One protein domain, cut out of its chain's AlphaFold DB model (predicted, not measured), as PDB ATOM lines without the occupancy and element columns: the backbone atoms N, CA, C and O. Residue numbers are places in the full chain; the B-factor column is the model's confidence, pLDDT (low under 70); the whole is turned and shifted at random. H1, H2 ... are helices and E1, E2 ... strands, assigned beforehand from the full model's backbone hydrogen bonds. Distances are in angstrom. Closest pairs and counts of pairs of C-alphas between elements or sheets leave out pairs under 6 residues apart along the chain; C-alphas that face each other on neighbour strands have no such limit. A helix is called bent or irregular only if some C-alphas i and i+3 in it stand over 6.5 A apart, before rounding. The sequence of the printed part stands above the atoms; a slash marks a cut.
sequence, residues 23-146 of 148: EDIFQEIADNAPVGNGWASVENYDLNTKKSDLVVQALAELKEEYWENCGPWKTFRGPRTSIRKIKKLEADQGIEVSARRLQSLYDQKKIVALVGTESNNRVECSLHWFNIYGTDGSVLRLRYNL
ATOM      1  N   GLU A  23     -31.891 -76.286  40.211       90.25
ATOM      2  CA  GLU A  23     -31.364 -76.961  41.405       90.25
ATOM      3  C   GLU A  23     -31.032 -75.992  42.558       90.25
ATOM      4  O   GLU A  23     -31.501 -76.215  43.669       90.25
ATOM      5  N   ASP A  24     -30.339 -74.870  42.314       91.25
ATOM      6  CA  ASP A  24     -30.053 -73.867  43.361       91.25
ATOM      7  C   ASP A  24     -31.345 -73.286  43.953       91.25
ATOM      8  O   ASP A  24     -31.447 -73.053  45.156       91.25
ATOM      9  N   ILE A  25     -32.357 -73.050  43.108       91.81
ATOM     10  CA  ILE A  25     -33.668 -72.561  43.558       91.81
ATOM     11  C   ILE A  25     -34.386 -73.643  44.371       91.81
ATOM     12  O   ILE A  25     -35.064 -73.328  45.347       91.81
ATOM     13  N   PHE A  26     -34.264 -74.912  43.984       95.00
ATOM     14  CA  PHE A  26     -34.787 -76.024  44.771       95.00
ATOM     15  C   PHE A  26     -34.071 -76.146  46.113       95.00
ATOM     16  O   PHE A  26     -34.749 -76.338  47.118       95.00
ATOM     17  N   GLN A  27     -32.754 -75.948  46.159       94.88
ATOM     18  CA  GLN A  27     -31.994 -75.971  47.404       94.88
ATOM     19  C   GLN A  27     -32.382 -74.798  48.312       94.88
ATOM     20  O   GLN A  27     -32.683 -75.015  49.480       94.88
ATOM     21  N   GLU A  28     -32.511 -73.583  47.758       91.62
ATOM     22  CA  GLU A  28     -33.034 -72.415  48.485       91.62
ATOM     23  C   GLU A  28     -34.400 -72.728  49.110       91.62
ATOM     24  O   GLU A  28     -34.650 -72.382  50.264       91.62
ATOM     25  N   ILE A  29     -35.294 -73.387  48.366       92.69
ATOM     26  CA  ILE A  29     -36.594 -73.797  48.899       92.69
ATOM     27  C   ILE A  29     -36.424 -74.843  50.004       92.69
ATOM     28  O   ILE A  29     -37.035 -74.687  51.056       92.69
ATOM     29  N   ALA A  30     -35.626 -75.889  49.791       93.12
ATOM     30  CA  ALA A  30     -35.455 -76.962  50.767       93.12
ATOM     31  C   ALA A  30     -34.906 -76.450  52.107       93.12
ATOM     32  O   ALA A  30     -35.395 -76.852  53.160       93.12
ATOM     33  N   ASP A  31     -33.974 -75.498  52.066       91.81
ATOM     34  CA  ASP A  31     -33.357 -74.910  53.258       91.81
ATOM     35  C   ASP A  31     -34.319 -74.012  54.059       91.81
ATOM     36  O   ASP A  31     -34.102 -73.775  55.247       91.81
ATOM     37  N   ASN A  32     -35.373 -73.485  53.422       88.12
ATOM     38  CA  ASN A  32     -36.248 -72.459  54.004       88.12
ATOM     39  C   ASN A  32     -37.730 -72.863  54.090       88.12
ATOM     40  O   ASN A  32     -38.545 -72.086  54.596       88.12
ATOM     41  N   ALA A  33     -38.112 -74.035  53.577       88.44
ATOM     42  CA  ALA A  33     -39.503 -74.466  53.554       88.44
ATOM     43  C   ALA A  33     -40.021 -74.707  54.986       88.44
ATOM     44  O   ALA A  33     -39.410 -75.463  55.746       88.44
ATOM     45  N   PRO A  34     -41.173 -74.128  55.367       86.81
ATOM     46  CA  PRO A  34     -41.735 -74.282  56.703       86.81
ATOM     47  C   PRO A  34     -42.485 -75.617  56.806       86.81
ATOM     48  O   PRO A  34     -43.713 -75.692  56.767       86.81
ATOM     49  N   VAL A  35     -41.722 -76.705  56.852       85.88
ATOM     50  CA  VAL A  35     -42.241 -78.079  56.810       85.88
ATOM     51  C   VAL A  35     -42.679 -78.623  58.178       85.88
ATOM     52  O   VAL A  35     -43.246 -79.716  58.238       85.88
ATOM     53  N   GLY A  36     -42.449 -77.875  59.266       81.06
ATOM     54  CA  GLY A  36     -42.691 -78.321  60.646       81.06
ATOM     55  C   GLY A  36     -41.828 -79.536  60.998       81.06
ATOM     56  O   GLY A  36     -40.677 -79.621  60.573       81.06
ATOM     57  N   ASN A  37     -42.414 -80.535  61.665       79.12
ATOM     58  CA  ASN A  37     -41.819 -81.871  61.859       79.12
ATOM     59  C   ASN A  37     -41.704 -82.716  60.566       79.12
ATOM     60  O   ASN A  37     -41.446 -83.924  60.591       79.12
ATOM     61  N   GLY A  38     -41.953 -82.095  59.417       85.81
ATOM     62  CA  GLY A  38     -41.761 -82.631  58.084       85.81
ATOM     63  C   GLY A  38     -40.295 -82.679  57.646       85.81
ATOM     64  O   GLY A  38     -39.387 -82.782  58.461       85.81
ATOM     65  N   TRP A  39     -40.066 -82.670  56.335       90.38
ATOM     66  CA  TRP A  39     -38.721 -82.580  55.761       90.38
ATOM     67  C   TRP A  39     -38.774 -81.981  54.356       90.38
ATOM     68  O   TRP A  39     -39.811 -82.018  53.689       90.38
ATOM     69  N   ALA A  40     -37.647 -81.437  53.906       93.06
ATOM     70  CA  ALA A  40     -37.445 -80.991  52.539       93.06
ATOM     71  C   ALA A  40     -36.071 -81.456  52.046       93.06
ATOM     72  O   ALA A  40     -35.100 -81.425  52.802       93.06
ATOM     73  N   SER A  41     -35.990 -81.915  50.801       95.06
ATOM     74  CA  SER A  41     -34.736 -82.370  50.199       95.06
ATOM     75  C   SER A  41     -34.706 -82.106  48.698       95.06
ATOM     76  O   SER A  41     -35.747 -81.996  48.045       95.06
ATOM     77  N   VAL A  42     -33.494 -82.011  48.155       95.75
ATOM     78  CA  VAL A  42     -33.244 -81.969  46.714       95.75
ATOM     79  C   VAL A  42     -32.495 -83.230  46.326       95.75
ATOM     80  O   VAL A  42     -31.510 -83.606  46.958       95.75
ATOM     81  N   GLU A  43     -32.983 -83.890  45.289       94.50
ATOM     82  CA  GLU A  43     -32.366 -85.074  44.708       94.50
ATOM     83  C   GLU A  43     -32.343 -84.947  43.185       94.50
ATOM     84  O   GLU A  43     -32.809 -83.958  42.617       94.50
ATOM     85  N   ASN A  44     -31.838 -85.980  42.515       93.12
ATOM     86  CA  ASN A  44     -31.803 -86.062  41.064       93.12
ATOM     87  C   ASN A  44     -32.652 -87.229  40.555       93.12
ATOM     88  O   ASN A  44     -32.755 -88.269  41.204       93.12
ATOM     89  N   TYR A  45     -33.227 -87.066  39.367       91.50
ATOM     90  CA  TYR A  45     -33.945 -88.109  38.642       91.50
ATOM     91  C   TYR A  45     -33.403 -88.249  37.214       91.50
ATOM     92  O   TYR A  45     -32.820 -87.321  36.652       91.50
ATOM     93  N   ASP A  46     -33.602 -89.419  36.601       91.25
ATOM     94  CA  ASP A  46     -33.226 -89.626  35.201       91.25
ATOM     95  C   ASP A  46     -34.162 -88.830  34.280       91.25
ATOM     96  O   ASP A  46     -35.361 -89.111  34.208       91.25
ATOM     97  N   LEU A  47     -33.601 -87.873  33.536       89.19
ATOM     98  CA  LEU A  47     -34.297 -87.035  32.553       89.19
ATOM     99  C   LEU A  47     -35.033 -87.831  31.463       89.19
ATOM    100  O   LEU A  47     -35.960 -87.310  30.845       89.19
ATOM    101  N   ASN A  48     -34.651 -89.089  31.232       90.12
ATOM    102  CA  ASN A  48     -35.332 -89.977  30.288       90.12
ATOM    103  C   ASN A  48     -36.602 -90.620  30.870       90.12
ATOM    104  O   ASN A  48     -37.361 -91.266  30.140       90.12
ATOM    105  N   THR A  49     -36.858 -90.449  32.169       87.56
ATOM    106  CA  THR A  49     -38.038 -91.000  32.836       87.56
ATOM    107  C   THR A  49     -39.300 -90.330  32.308       87.56
ATOM    108  O   THR A  49     -39.442 -89.103  32.305       87.56
ATOM    109  N   LYS A  50     -40.276 -91.134  31.879       88.12
ATOM    110  CA  LYS A  50     -41.556 -90.595  31.420       88.12
ATOM    111  C   LYS A  50     -42.291 -89.956  32.590       88.12
ATOM    112  O   LYS A  50     -42.339 -90.489  33.694       88.12
ATOM    113  N   LYS A  51     -42.995 -88.860  32.315       84.12
ATOM    114  CA  LYS A  51     -43.821 -88.162  33.311       84.12
ATOM    115  C   LYS A  51     -44.838 -89.063  34.026       84.12
ATOM    116  O   LYS A  51     -45.129 -88.824  35.192       84.12
ATOM    117  N   SER A  52     -45.393 -90.068  33.344       83.38
ATOM    118  CA  SER A  52     -46.273 -91.072  33.963       83.38
ATOM    119  C   SER A  52     -45.567 -91.865  35.057       83.38
ATOM    120  O   SER A  52     -46.165 -92.146  36.090       83.38
ATOM    121  N   ASP A  53     -44.298 -92.184  34.838       86.69
ATOM    122  CA  ASP A  53     -43.515 -93.077  35.683       86.69
ATOM    123  C   ASP A  53     -43.034 -92.323  36.926       86.69
ATOM    124  O   ASP A  53     -43.062 -92.883  38.015       86.69
ATOM    125  N   LEU A  54     -42.755 -91.019  36.801       84.75
ATOM    126  CA  LEU A  54     -42.519 -90.126  37.945       84.75
ATOM    127  C   LEU A  54     -43.709 -90.113  38.919       84.75
ATOM    128  O   LEU A  54     -43.528 -90.111  40.132       84.75
ATOM    129  N   VAL A  55     -44.946 -90.145  38.403       80.62
ATOM    130  CA  VAL A  55     -46.151 -90.239  39.248       80.62
ATOM    131  C   VAL A  55     -46.223 -91.590  39.957       80.62
ATOM    132  O   VAL A  55     -46.613 -91.642  41.118       80.62
ATOM    133  N   VAL A  56     -45.859 -92.678  39.274       83.94
ATOM    134  CA  VAL A  56     -45.855 -94.025  39.862       83.94
ATOM    135  C   VAL A  56     -44.780 -94.149  40.941       83.94
ATOM    136  O   VAL A  56     -45.097 -94.617  42.031       83.94
ATOM    137  N   GLN A  57     -43.556 -93.687  40.670       84.31
ATOM    138  CA  GLN A  57     -42.449 -93.655  41.633       84.31
ATOM    139  C   GLN A  57     -42.848 -92.885  42.889       84.31
ATOM    140  O   GLN A  57     -42.777 -93.421  43.989       84.31
ATOM    141  N   ALA A  58     -43.394 -91.684  42.710       81.94
ATOM    142  CA  ALA A  58     -43.838 -90.847  43.809       81.94
ATOM    143  C   ALA A  58     -44.880 -91.528  44.719       81.94
ATOM    144  O   ALA A  58     -44.844 -91.406  45.940       81.94
ATOM    145  N   LEU A  59     -45.822 -92.274  44.133       79.69
ATOM    146  CA  LEU A  59     -46.817 -93.028  44.898       79.69
ATOM    147  C   LEU A  59     -46.241 -94.287  45.560       79.69
ATOM    148  O   LEU A  59     -46.781 -94.717  46.578       79.69
ATOM    149  N   ALA A  60     -45.201 -94.891  44.979       82.81
ATOM    150  CA  ALA A  60     -44.523 -96.060  45.535       82.81
ATOM    151  C   ALA A  60     -43.698 -95.694  46.777       82.81
ATOM    152  O   ALA A  60     -43.833 -96.363  47.796       82.81
ATOM    153  N   GLU A  61     -42.952 -94.588  46.731       81.06
ATOM    154  CA  GLU A  61     -42.168 -94.073  47.866       81.06
ATOM    155  C   GLU A  61     -43.060 -93.798  49.083       81.06
ATOM    156  O   GLU A  61     -42.826 -94.299  50.180       81.06
ATOM    157  N   LEU A  62     -44.177 -93.098  48.862       76.44
ATOM    158  CA  LEU A  62     -45.196 -92.885  49.894       76.44
ATOM    159  C   LEU A  62     -45.748 -94.191  50.465       76.44
ATOM    160  O   LEU A  62     -46.155 -94.247  51.628       76.44
ATOM    161  N   LYS A  63     -45.822 -95.229  49.626       75.31
ATOM    162  CA  LYS A  63     -46.359 -96.523  50.020       75.31
ATOM    163  C   LYS A  63     -45.437 -97.246  50.993       75.31
ATOM    164  O   LYS A  63     -45.917 -97.782  51.986       75.31
ATOM    165  N   GLU A  64     -44.147 -97.254  50.682       76.12
ATOM    166  CA  GLU A  64     -43.113 -97.888  51.498       76.12
ATOM    167  C   GLU A  64     -42.968 -97.205  52.858       76.12
ATOM    168  O   GLU A  64     -42.785 -97.880  53.866       76.12
ATOM    169  N   GLU A  65     -43.102 -95.880  52.900       72.75
ATOM    170  CA  GLU A  65     -42.779 -95.111  54.101       72.75
ATOM    171  C   GLU A  65     -43.969 -94.962  55.077       72.75
ATOM    172  O   GLU A  65     -43.755 -94.919  56.288       72.75
ATOM    173  N   TYR A  66     -45.229 -94.918  54.601       67.88
ATOM    174  CA  TYR A  66     -46.370 -94.507  55.453       67.88
ATOM    175  C   TYR A  66     -47.704 -95.247  55.245       67.88
ATOM    176  O   TYR A  66     -48.693 -94.944  55.927       67.88
ATOM    177  N   TRP A  67     -47.803 -96.192  54.303       64.69
ATOM    178  CA  TRP A  67     -49.116 -96.713  53.889       64.69
ATOM    179  C   TRP A  67     -49.836 -97.540  54.945       64.69
ATOM    180  O   TRP A  67     -51.067 -97.526  54.972       64.69
ATOM    181  N   GLU A  68     -49.102 -98.245  55.809       62.44
ATOM    182  CA  GLU A  68     -49.715 -99.178  56.758       62.44
ATOM    183  C   GLU A  68     -50.632 -98.478  57.776       62.44
ATOM    184  O   GLU A  68     -51.604 -99.089  58.215       62.44
ATOM    185  N   ASN A  69     -50.414 -97.184  58.075       67.62
ATOM    186  CA  ASN A  69     -51.147 -96.476  59.135       67.62
ATOM    187  C   ASN A  69     -51.810 -95.144  58.732       67.62
ATOM    188  O   ASN A  69     -52.677 -94.671  59.469       67.62
ATOM    189  N   CYS A  70     -51.460 -94.548  57.581       72.56
ATOM    190  CA  CYS A  70     -51.873 -93.177  57.233       72.56
ATOM    191  C   CYS A  70     -52.738 -93.041  55.961       72.56
ATOM    192  O   CYS A  70     -52.908 -91.944  55.435       72.56
ATOM    193  N   GLY A  71     -53.336 -94.128  55.462       69.06
ATOM    194  CA  GLY A  71     -54.331 -94.072  54.379       69.06
ATOM    195  C   GLY A  71     -55.753 -93.697  54.849       69.06
ATOM    196  O   GLY A  71     -56.053 -93.768  56.040       69.06
ATOM    197  N   PRO A  72     -56.680 -93.359  53.930       73.19
ATOM    198  CA  PRO A  72     -56.522 -93.312  52.477       73.19
ATOM    199  C   PRO A  72     -55.824 -92.035  51.989       73.19
ATOM    200  O   PRO A  72     -56.002 -90.960  52.557       73.19
ATOM    201  N   TRP A  73     -55.081 -92.161  50.887       76.31
ATOM    202  CA  TRP A  73     -54.324 -91.071  50.270       76.31
ATOM    203  C   TRP A  73     -55.061 -90.474  49.077       76.31
ATOM    204  O   TRP A  73     -55.635 -91.191  48.253       76.31
ATOM    205  N   LYS A  74     -54.982 -89.156  48.933       80.69
ATOM    206  CA  LYS A  74     -55.525 -88.410  47.805       80.69
ATOM    207  C   LYS A  74     -54.406 -87.710  47.050       80.69
ATOM    208  O   LYS A  74     -53.655 -86.926  47.612       80.69
ATOM    209  N   THR A  75     -54.318 -87.967  45.750       78.94
ATOM    210  CA  THR A  75     -53.313 -87.350  44.876       78.94
ATOM    211  C   THR A  75     -53.841 -86.054  44.262       78.94
ATOM    212  O   THR A  75     -54.905 -86.033  43.639       78.94
ATOM    213  N   PHE A  76     -53.069 -84.977  44.358       77.50
ATOM    214  CA  PHE A  76     -53.263 -83.761  43.579       77.50
ATOM    215  C   PHE A  76     -52.574 -83.912  42.229       77.50
ATOM    216  O   PHE A  76     -51.372 -84.166  42.142       77.50
ATOM    217  N   ARG A  77     -53.336 -83.735  41.151       69.56
ATOM    218  CA  ARG A  77     -52.794 -83.818  39.797       69.56
ATOM    219  C   ARG A  77     -52.509 -82.417  39.261       69.56
ATOM    220  O   ARG A  77     -53.427 -81.623  39.064       69.56
ATOM    221  N   GLY A  78     -51.235 -82.159  38.978       72.81
ATOM    222  CA  GLY A  78     -50.781 -81.033  38.165       72.81
ATOM    223  C   GLY A  78     -50.133 -79.878  38.949       72.81
ATOM    224  O   GLY A  78     -50.565 -79.575  40.063       72.81
ATOM    225  N   PRO A  79     -49.159 -79.164  38.340       81.06
ATOM    226  CA  PRO A  79     -48.372 -78.125  39.013       81.06
ATOM    227  C   PRO A  79     -49.190 -77.023  39.679       81.06
ATOM    228  O   PRO A  79     -48.960 -76.701  40.838       81.06
ATOM    229  N   ARG A  80     -50.204 -76.483  38.994       84.25
ATOM    230  CA  ARG A  80     -51.003 -75.366  39.519       84.25
ATOM    231  C   ARG A  80     -51.775 -75.723  40.792       84.25
ATOM    232  O   ARG A  80     -51.906 -74.884  41.682       84.25
ATOM    233  N   THR A  81     -52.323 -76.935  40.868       85.94
ATOM    234  CA  THR A  81     -53.079 -77.399  42.042       85.94
ATOM    235  C   THR A  81     -52.142 -77.587  43.226       85.94
ATOM    236  O   THR A  81     -52.442 -77.119  44.323       85.94
ATOM    237  N   SER A  82     -50.990 -78.210  42.991       87.88
ATOM    238  CA  SER A  82     -50.020 -78.479  44.044       87.88
ATOM    239  C   SER A  82     -49.327 -77.212  44.548       87.88
ATOM    240  O   SER A  82     -49.272 -77.018  45.754       87.88
ATOM    241  N   ILE A  83     -48.925 -76.283  43.668       90.44
ATOM    242  CA  ILE A  83     -48.381 -74.970  44.073       90.44
ATOM    243  C   ILE A  83     -49.400 -74.196  44.916       90.44
ATOM    244  O   ILE A  83     -49.042 -73.598  45.925       90.44
ATOM    245  N   ARG A  84     -50.691 -74.232  44.555       90.38
ATOM    246  CA  ARG A  84     -51.747 -73.600  45.363       90.38
ATOM    247  C   ARG A  84     -51.883 -74.243  46.742       90.38
ATOM    248  O   ARG A  84     -52.144 -73.533  47.710       90.38
ATOM    249  N   LYS A  85     -51.741 -75.568  46.830       89.56
ATOM    250  CA  LYS A  85     -51.782 -76.288  48.105       89.56
ATOM    251  C   LYS A  85     -50.573 -75.915  48.967       89.56
ATOM    252  O   LYS A  85     -50.793 -75.531  50.106       89.56
ATOM    253  N   ILE A  86     -49.361 -75.913  48.403       89.81
ATOM    254  CA  ILE A  86     -48.138 -75.427  49.067       89.81
ATOM    255  C   ILE A  86     -48.357 -74.003  49.575       89.81
ATOM    256  O   ILE A  86     -48.232 -73.762  50.766       89.81
ATOM    257  N   LYS A  87     -48.826 -73.085  48.718       90.81
ATOM    258  CA  LYS A  87     -49.121 -71.705  49.123       90.81
ATOM    259  C   LYS A  87     -50.024 -71.635  50.355       90.81
ATOM    260  O   LYS A  87     -49.766 -70.833  51.241       90.81
ATOM    261  N   LYS A  88     -51.086 -72.444  50.402       88.88
ATOM    262  CA  LYS A  88     -51.995 -72.472  51.552       88.88
ATOM    263  C   LYS A  88     -51.270 -72.931  52.825       88.88
ATOM    264  O   LYS A  88     -51.414 -72.282  53.847       88.88
ATOM    265  N   LEU A  89     -50.484 -74.003  52.730       86.81
ATOM    266  CA  LEU A  89     -49.734 -74.566  53.858       86.81
ATOM    267  C   LEU A  89     -48.693 -73.594  54.424       86.81
ATOM    268  O   LEU A  89     -48.474 -73.566  55.630       86.81
ATOM    269  N   GLU A  90     -48.058 -72.799  53.565       86.50
ATOM    270  CA  GLU A  90     -47.071 -71.809  54.003       86.50
ATOM    271  C   GLU A  90     -47.728 -70.515  54.511       86.50
ATOM    272  O   GLU A  90     -47.262 -69.933  55.490       86.50
ATOM    273  N   ALA A  91     -48.841 -70.085  53.902       83.69
ATOM    274  CA  ALA A  91     -49.579 -68.894  54.330       83.69
ATOM    275  C   ALA A  91     -50.105 -69.024  55.768       83.69
ATOM    276  O   ALA A  91     -50.049 -68.053  56.522       83.69
ATOM    277  N   ASP A  92     -50.535 -70.228  56.161       73.56
ATOM    278  CA  ASP A  92     -50.941 -70.545  57.537       73.56
ATOM    279  C   ASP A  92     -49.774 -70.373  58.545       73.56
ATOM    280  O   ASP A  92     -50.006 -70.223  59.742       73.56
ATOM    281  N   GLN A  93     -48.527 -70.312  58.061       72.19
ATOM    282  CA  GLN A  93     -47.289 -70.142  58.836       72.19
ATOM    283  C   GLN A  93     -46.605 -68.778  58.604       72.19
ATOM    284  O   GLN A  93     -45.503 -68.537  59.095       72.19
ATOM    285  N   GLY A  94     -47.235 -67.867  57.852       68.38
ATOM    286  CA  GLY A  94     -46.713 -66.519  57.589       68.38
ATOM    287  C   GLY A  94     -45.530 -66.448  56.613       68.38
ATOM    288  O   GLY A  94     -44.875 -65.408  56.525       68.38
ATOM    289  N   ILE A  95     -45.256 -67.519  55.862       70.31
ATOM    290  CA  ILE A  95     -44.166 -67.607  54.880       70.31
ATOM    291  C   ILE A  95     -44.795 -67.862  53.497       70.31
ATOM    292  O   ILE A  95     -45.732 -68.628  53.371       70.31
ATOM    293  N   GLU A  96     -44.337 -67.203  52.430       73.31
ATOM    294  CA  GLU A  96     -44.832 -67.465  51.053       73.31
ATOM    295  C   GLU A  96     -43.685 -67.580  50.030       73.31
ATOM    296  O   GLU A  96     -43.861 -67.332  48.830       73.31
ATOM    297  N   VAL A  97     -42.470 -67.877  50.496       75.56
ATOM    298  CA  VAL A  97     -41.273 -67.829  49.646       75.56
ATOM    299  C   VAL A  97     -41.262 -69.001  48.663       75.56
ATOM    300  O   VAL A  97     -41.140 -68.769  47.457       75.56
ATOM    301  N   SER A  98     -41.488 -70.233  49.124       86.62
ATOM    302  CA  SER A  98     -41.394 -71.420  48.269       86.62
ATOM    303  C   SER A  98     -42.469 -71.436  47.195       86.62
ATOM    304  O   SER A  98     -42.160 -71.586  46.013       86.62
ATOM    305  N   ALA A  99     -43.734 -71.199  47.563       88.50
ATOM    306  CA  ALA A  99     -44.823 -71.158  46.590       88.50
ATOM    307  C   ALA A  99     -44.587 -70.115  45.483       88.50
ATOM    308  O   ALA A  99     -44.891 -70.368  44.315       88.50
ATOM    309  N   ARG A 100     -44.012 -68.953  45.824       89.81
ATOM    310  CA  ARG A 100     -43.679 -67.897  44.856       89.81
ATOM    311  C   ARG A 100     -42.543 -68.314  43.925       89.81
ATOM    312  O   ARG A 100     -42.645 -68.101  42.716       89.81
ATOM    313  N   ARG A 101     -41.479 -68.915  44.465       91.06
ATOM    314  CA  ARG A 101     -40.359 -69.449  43.672       91.06
ATOM    315  C   ARG A 101     -40.837 -70.543  42.716       91.06
ATOM    316  O   ARG A 101     -40.559 -70.468  41.521       91.06
ATOM    317  N   LEU A 102     -41.647 -71.480  43.207       92.56
ATOM    318  CA  LEU A 102     -42.243 -72.550  42.405       92.56
ATOM    319  C   LEU A 102     -43.178 -72.018  41.316       92.56
ATOM    320  O   LEU A 102     -43.137 -72.506  40.187       92.56
ATOM    321  N   GLN A 103     -43.985 -70.997  41.618       92.06
ATOM    322  CA  GLN A 103     -44.827 -70.339  40.617       92.06
ATOM    323  C   GLN A 103     -43.976 -69.703  39.507       92.06
ATOM    324  O   GLN A 103     -44.259 -69.914  38.332       92.06
ATOM    325  N   SER A 104     -42.887 -69.014  39.862       92.06
ATOM    326  CA  SER A 104     -41.957 -68.434  38.885       92.06
ATOM    327  C   SER A 104     -41.307 -69.499  37.992       92.06
ATOM    328  O   SER A 104     -41.241 -69.328  36.775       92.06
ATOM    329  N   LEU A 105     -40.877 -70.630  38.562       93.00
ATOM    330  CA  LEU A 105     -40.334 -71.756  37.793       93.00
ATOM    331  C   LEU A 105     -41.380 -72.388  36.865       93.00
ATOM    332  O   LEU A 105     -41.071 -72.715  35.717       93.00
ATOM    333  N   TYR A 106     -42.620 -72.534  37.335       92.00
ATOM    334  CA  TYR A 106     -43.729 -73.022  36.519       92.00
ATOM    335  C   TYR A 106     -44.001 -72.102  35.322       92.00
ATOM    336  O   TYR A 106     -44.102 -72.583  34.192       92.00
ATOM    337  N   ASP A 107     -44.056 -70.788  35.549       91.94
ATOM    338  CA  ASP A 107     -44.303 -69.794  34.498       91.94
ATOM    339  C   ASP A 107     -43.150 -69.746  33.478       91.94
ATOM    340  O   ASP A 107     -43.377 -69.572  32.279       91.94
ATOM    341  N   GLN A 108     -41.919 -70.011  33.928       92.12
ATOM    342  CA  GLN A 108     -40.734 -70.201  33.081       92.12
ATOM    343  C   GLN A 108     -40.680 -71.569  32.375       92.12
ATOM    344  O   GLN A 108     -39.727 -71.834  31.644       92.12
ATOM    345  N   LYS A 109     -41.678 -72.446  32.570       92.25
ATOM    346  CA  LYS A 109     -41.729 -73.824  32.038       92.25
ATOM    347  C   LYS A 109     -40.562 -74.715  32.484       92.25
ATOM    348  O   LYS A 109     -40.217 -75.667  31.793       92.25
ATOM    349  N   LYS A 110     -39.993 -74.436  33.658       93.00
ATOM    350  CA  LYS A 110     -38.902 -75.213  34.267       93.00
ATOM    351  C   LYS A 110     -39.390 -76.406  35.098       93.00
ATOM    352  O   LYS A 110     -38.586 -77.172  35.603       93.00
ATOM    353  N   ILE A 111     -40.704 -76.605  35.232       91.38
ATOM    354  CA  ILE A 111     -41.293 -77.743  35.959       91.38
ATOM    355  C   ILE A 111     -41.880 -78.751  34.964       91.38
ATOM    356  O   ILE A 111     -42.831 -78.445  34.241       91.38
ATOM    357  N   VAL A 112     -41.350 -79.974  34.969       88.94
ATOM    358  CA  VAL A 112     -41.798 -81.105  34.137       88.94
ATOM    359  C   VAL A 112     -43.058 -81.733  34.725       88.94
ATOM    360  O   VAL A 112     -44.074 -81.944  34.042       88.94
ATOM    361  N   ALA A 113     -43.010 -82.022  36.020       87.81
ATOM    362  CA  ALA A 113     -44.087 -82.657  36.751       87.81
ATOM    363  C   ALA A 113     -44.135 -82.135  38.180       87.81
ATOM    364  O   ALA A 113     -43.126 -81.770  38.771       87.81
ATOM    365  N   LEU A 114     -45.340 -82.120  38.729       88.00
ATOM    366  CA  LEU A 114     -45.541 -81.887  40.142       88.00
ATOM    367  C   LEU A 114     -46.597 -82.870  40.611       88.00
ATOM    368  O   LEU A 114     -47.728 -82.863  40.107       88.00
ATOM    369  N   VAL A 115     -46.203 -83.716  41.545       85.50
ATOM    370  CA  VAL A 115     -47.054 -84.728  42.153       85.50
ATOM    371  C   VAL A 115     -47.202 -84.341  43.603       85.50
ATOM    372  O   VAL A 115     -46.203 -84.119  44.271       85.50
ATOM    373  N   GLY A 116     -48.435 -84.211  44.076       85.94
ATOM    374  CA  GLY A 116     -48.668 -84.033  45.499       85.94
ATOM    375  C   GLY A 116     -49.661 -85.056  46.018       85.94
ATOM    376  O   GLY A 116     -50.535 -85.502  45.272       85.94
ATOM    377  N   THR A 117     -49.553 -85.405  47.287       84.94
ATOM    378  CA  THR A 117     -50.461 -86.308  47.989       84.94
ATOM    379  C   THR A 117     -50.837 -85.740  49.350       84.94
ATOM    380  O   THR A 117     -50.091 -84.979  49.967       84.94
ATOM    381  N   GLU A 118     -52.041 -86.071  49.802       84.56
ATOM    382  CA  GLU A 118     -52.513 -85.816  51.159       84.56
ATOM    383  C   GLU A 118     -53.095 -87.091  51.762       84.56
ATOM    384  O   GLU A 118     -53.788 -87.834  51.065       84.56
ATOM    385  N   SER A 119     -52.812 -87.346  53.035       76.62
ATOM    386  CA  SER A 119     -53.492 -88.357  53.853       76.62
ATOM    387  C   SER A 119     -54.587 -87.729  54.712       76.62
ATOM    388  O   SER A 119     -54.603 -86.521  54.952       76.62
ATOM    389  N   ASN A 120     -55.517 -88.562  55.190       64.94
ATOM    390  CA  ASN A 120     -56.676 -88.118  55.962       64.94
ATOM    391  C   ASN A 120     -56.598 -88.506  57.460       64.94
ATOM    392  O   ASN A 120     -56.243 -89.626  57.812       64.94
ATOM    393  N   ASN A 121     -57.125 -87.605  58.301       53.31
ATOM    394  CA  ASN A 121     -57.924 -87.822  59.528       53.31
ATOM    395  C   ASN A 121     -57.320 -88.425  60.815       53.31
ATOM    396  O   ASN A 121     -58.079 -88.694  61.747       53.31
ATOM    397  N   ARG A 122     -56.000 -88.545  60.965       59.06
ATOM    398  CA  ARG A 122     -55.374 -88.645  62.302       59.06
ATOM    399  C   ARG A 122     -54.308 -87.568  62.432       59.06
ATOM    400  O   ARG A 122     -53.637 -87.296  61.445       59.06
ATOM    401  N   VAL A 123     -54.171 -86.954  63.610       61.59
ATOM    402  CA  VAL A 123     -53.197 -85.867  63.864       61.59
ATOM    403  C   VAL A 123     -51.790 -86.295  63.431       61.59
ATOM    404  O   VAL A 123     -51.136 -85.593  62.674       61.59
ATOM    405  N   GLU A 124     -51.410 -87.526  63.773       63.88
ATOM    406  CA  GLU A 124     -50.122 -88.149  63.428       63.88
ATOM    407  C   GLU A 124     -49.952 -88.469  61.928       63.88
ATOM    408  O   GLU A 124     -48.846 -88.717  61.462       63.88
ATOM    409  N   CYS A 125     -51.046 -88.460  61.164       69.81
ATOM    410  CA  CYS A 125     -51.091 -88.811  59.746       69.81
ATOM    411  C   CYS A 125     -51.553 -87.641  58.873       69.81
ATOM    412  O   CYS A 125     -51.951 -87.865  57.733       69.81
ATOM    413  N   SER A 126     -51.556 -86.402  59.369       76.06
ATOM    414  CA  SER A 126     -51.949 -85.232  58.579       76.06
ATOM    415  C   SER A 126     -50.761 -84.740  57.744       76.06
ATOM    416  O   SER A 126     -50.133 -83.726  58.044       76.06
ATOM    417  N   LEU A 127     -50.411 -85.515  56.714       80.88
ATOM    418  CA  LEU A 127     -49.222 -85.311  55.893       80.88
ATOM    419  C   LEU A 127     -49.603 -84.745  54.523       80.88
ATOM    420  O   LEU A 127     -50.534 -85.213  53.860       80.88
ATOM    421  N   HIS A 128     -48.825 -83.766  54.070       87.62
ATOM    422  CA  HIS A 128     -48.823 -83.309  52.688       87.62
ATOM    423  C   HIS A 128     -47.452 -83.519  52.087       87.62
ATOM    424  O   HIS A 128     -46.476 -82.947  52.554       87.62
ATOM    425  N   TRP A 129     -47.387 -84.298  51.022       89.00
ATOM    426  CA  TRP A 129     -46.131 -84.617  50.371       89.00
ATOM    427  C   TRP A 129     -46.159 -84.156  48.921       89.00
ATOM    428  O   TRP A 129     -47.189 -84.263  48.254       89.00
ATOM    429  N   PHE A 130     -45.051 -83.606  48.435       92.38
ATOM    430  CA  PHE A 130     -44.921 -83.052  47.097       92.38
ATOM    431  C   PHE A 130     -43.565 -83.401  46.498       92.38
ATOM    432  O   PHE A 130     -42.542 -83.049  47.070       92.38
ATOM    433  N   ASN A 131     -43.573 -83.955  45.288       92.94
ATOM    434  CA  ASN A 131     -42.397 -84.050  44.431       92.94
ATOM    435  C   ASN A 131     -42.544 -83.092  43.249       92.94
ATOM    436  O   ASN A 131     -43.505 -83.176  42.471       92.94
ATOM    437  N   ILE A 132     -41.586 -82.181  43.112       93.75
ATOM    438  CA  ILE A 132     -41.498 -81.176  42.061       93.75
ATOM    439  C   ILE A 132     -40.302 -81.534  41.179       93.75
ATOM    440  O   ILE A 132     -39.157 -81.305  41.546       93.75
ATOM    441  N   TYR A 133     -40.576 -82.070  39.996       93.25
ATOM    442  CA  TYR A 133     -39.563 -82.472  39.024       93.25
ATOM    443  C   TYR A 133     -39.338 -81.341  38.041       93.25
ATOM    444  O   TYR A 133     -40.293 -80.902  37.382       93.25
ATOM    445  N   GLY A 134     -38.103 -80.884  37.906       93.25
ATOM    446  CA  GLY A 134     -37.797 -79.840  36.947       93.25
ATOM    447  C   GLY A 134     -36.947 -80.290  35.773       93.25
ATOM    448  O   GLY A 134     -36.640 -81.466  35.600       93.25
ATOM    449  N   THR A 135     -36.691 -79.353  34.872       93.06
ATOM    450  CA  THR A 135     -36.188 -79.640  33.518       93.06
ATOM    451  C   THR A 135     -34.701 -79.981  33.447       93.06
ATOM    452  O   THR A 135     -34.247 -80.464  32.416       93.06
ATOM    453  N   ASP A 136     -33.955 -79.731  34.520       92.38
ATOM    454  CA  ASP A 136     -32.510 -79.967  34.635       92.38
ATOM    455  C   ASP A 136     -32.149 -81.316  35.280       92.38
ATOM    456  O   ASP A 136     -30.973 -81.635  35.395       92.38
ATOM    457  N   GLY A 137     -33.146 -82.119  35.668       92.25
ATOM    458  CA  GLY A 137     -32.936 -83.415  36.317       92.25
ATOM    459  C   GLY A 137     -32.999 -83.352  37.840       92.25
ATOM    460  O   GLY A 137     -32.956 -84.401  38.473       92.25
ATOM    461  N   SER A 138     -33.187 -82.169  38.429       95.12
ATOM    462  CA  SER A 138     -33.427 -82.035  39.867       95.12
ATOM    463  C   SER A 138     -34.890 -82.323  40.233       95.12
ATOM    464  O   SER A 138     -35.833 -82.042  39.476       95.12
ATOM    465  N   VAL A 139     -35.090 -82.884  41.424       94.69
ATOM    466  CA  VAL A 139     -36.390 -83.043  42.075       94.69
ATOM    467  C   VAL A 139     -36.338 -82.422  43.467       94.69
ATOM    468  O   VAL A 139     -35.533 -82.811  44.307       94.69
ATOM    469  N   LEU A 140     -37.221 -81.458  43.717       95.62
ATOM    470  CA  LEU A 140     -37.490 -80.966  45.064       95.62
ATOM    471  C   LEU A 140     -38.578 -81.831  45.688       95.62
ATOM    472  O   LEU A 140     -39.658 -81.993  45.113       95.62
ATOM    473  N   ARG A 141     -38.312 -82.330  46.886       93.94
ATOM    474  CA  ARG A 141     -39.252 -83.097  47.690       93.94
ATOM    475  C   ARG A 141     -39.624 -82.295  48.932       93.94
ATOM    476  O   ARG A 141     -38.748 -81.801  49.637       93.94
ATOM    477  N   LEU A 142     -40.919 -82.150  49.195       92.62
ATOM    478  CA  LEU A 142     -41.454 -81.429  50.350       92.62
ATOM    479  C   LEU A 142     -42.455 -82.311  51.087       92.62
ATOM    480  O   LEU A 142     -43.451 -82.727  50.499       92.62
ATOM    481  N   ARG A 143     -42.250 -82.519  52.384       89.81
ATOM    482  CA  ARG A 143     -43.219 -83.146  53.283       89.81
ATOM    483  C   ARG A 143     -43.597 -82.152  54.367       89.81
ATOM    484  O   ARG A 143     -42.773 -81.868  55.219       89.81
ATOM    485  N   TYR A 144     -44.837 -81.682  54.376       87.19
ATOM    486  CA  TYR A 144     -45.411 -80.891  55.462       87.19
ATOM    487  C   TYR A 144     -46.173 -81.814  56.414       87.19
ATOM    488  O   TYR A 144     -46.989 -82.624  55.962       87.19
ATOM    489  N   ASN A 145     -45.937 -81.667  57.715       79.69
ATOM    490  CA  ASN A 145     -46.744 -82.303  58.751       79.69
ATOM    491  C   ASN A 145     -47.637 -81.246  59.416       79.69
ATOM    492  O   ASN A 145     -47.136 -80.233  59.887       79.69
ATOM    493  N   LEU A 146     -48.953 -81.462  59.416       69.50
ATOM    494  CA  LEU A 146     -49.944 -80.538  59.987       69.50
ATOM    495  C   LEU A 146     -50.285 -80.843  61.459       69.50
ATOM    496  O   LEU A 146     -51.256 -80.297  61.978       69.50
TER     497      LEU A 146
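Overview. This is residues 23 to 146 of the 148 residues of an uncharacterized protein of Deltaproteobacteria bacterium RIFCSPHIGHO2_02_FULL_38_15 (UniProt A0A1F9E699). A twisted five-stranded sheet makes the middle layer, with the long helix H2 over one face and three shorter helices, H1 and the hairpin of H3 and H4, over the other. The printed part has 124 residues, with four named helices and five named strands in the order H1 E1 H2 E2 H3 H4 E3 E4 E5. The antiparallel sheet runs E1 E5 E4 E3 E2, and the class is mixed, helices and strands. The whole is compact, with a radius of gyration of the C-alphas of 13.5 A and spans of 37 by 34 by 22 A.

Along the chain. The strands are E1, residues 39 to 44; E5, residues 138 to 145, 23.1 A long from first to last C-alpha; E4, residues 127 to 134, 22.8 A; E3, residues 111 to 119, 24.1 A; and E2, residues 73 to 77. H2, residues 51 to 70, 25.7 A, has a kink of 59 degrees near residue 64 and is irregular, with C-alphas 65 and 68 8.5 A apart. H1, residues 23 to 32, begins at C-alpha 23 (-31.364, -76.961, 41.405). H3 is residues 79 to 91 and H4 residues 97 to 107. E5 ends at C-alpha 145 (-46.744, -82.303, 58.751).

Arrangement. E3, E4 and E5 form a meander, each strand the antiparallel neighbour of the one before; N 131 and O 115, and N 130 and O 142, are within hydrogen-bond range at 2.8 A. For the edge strands, N 41 and O 141 are 3.0 A apart, N 76 and O 116 2.7 A. H2 is on the sheet at a height of 9.0 A; its closest C-alphas to E3 are Cys 70 and Ser 119, 6.1 A. On the opposite face, the closest C-alphas of H1 and E1 are Ala 30 and Ala 40, 4.8 A, and of H3 and E3 Pro 79 and Leu 114, 4.8 A. H4 touches H3, closest C-alphas Lys 87 and Ala 99, 5.0 A, at a shallow tilt of 16 degrees, opposite ways. H4 also touches H1, closest C-alphas Ile 29 and Ser 98, 5.4 A. Every O i to N i+4 pair is within range in H1, H3 and H4, and 14 of 16 in H2.

Size, cuts and confidence. The farthest C-alphas, Glu 68 and Gln 108, are 38.5 A apart. The printed part has no cut and no long link. Fourteen residues have pLDDT under 70, among them 66 to 69 and 120 to 125.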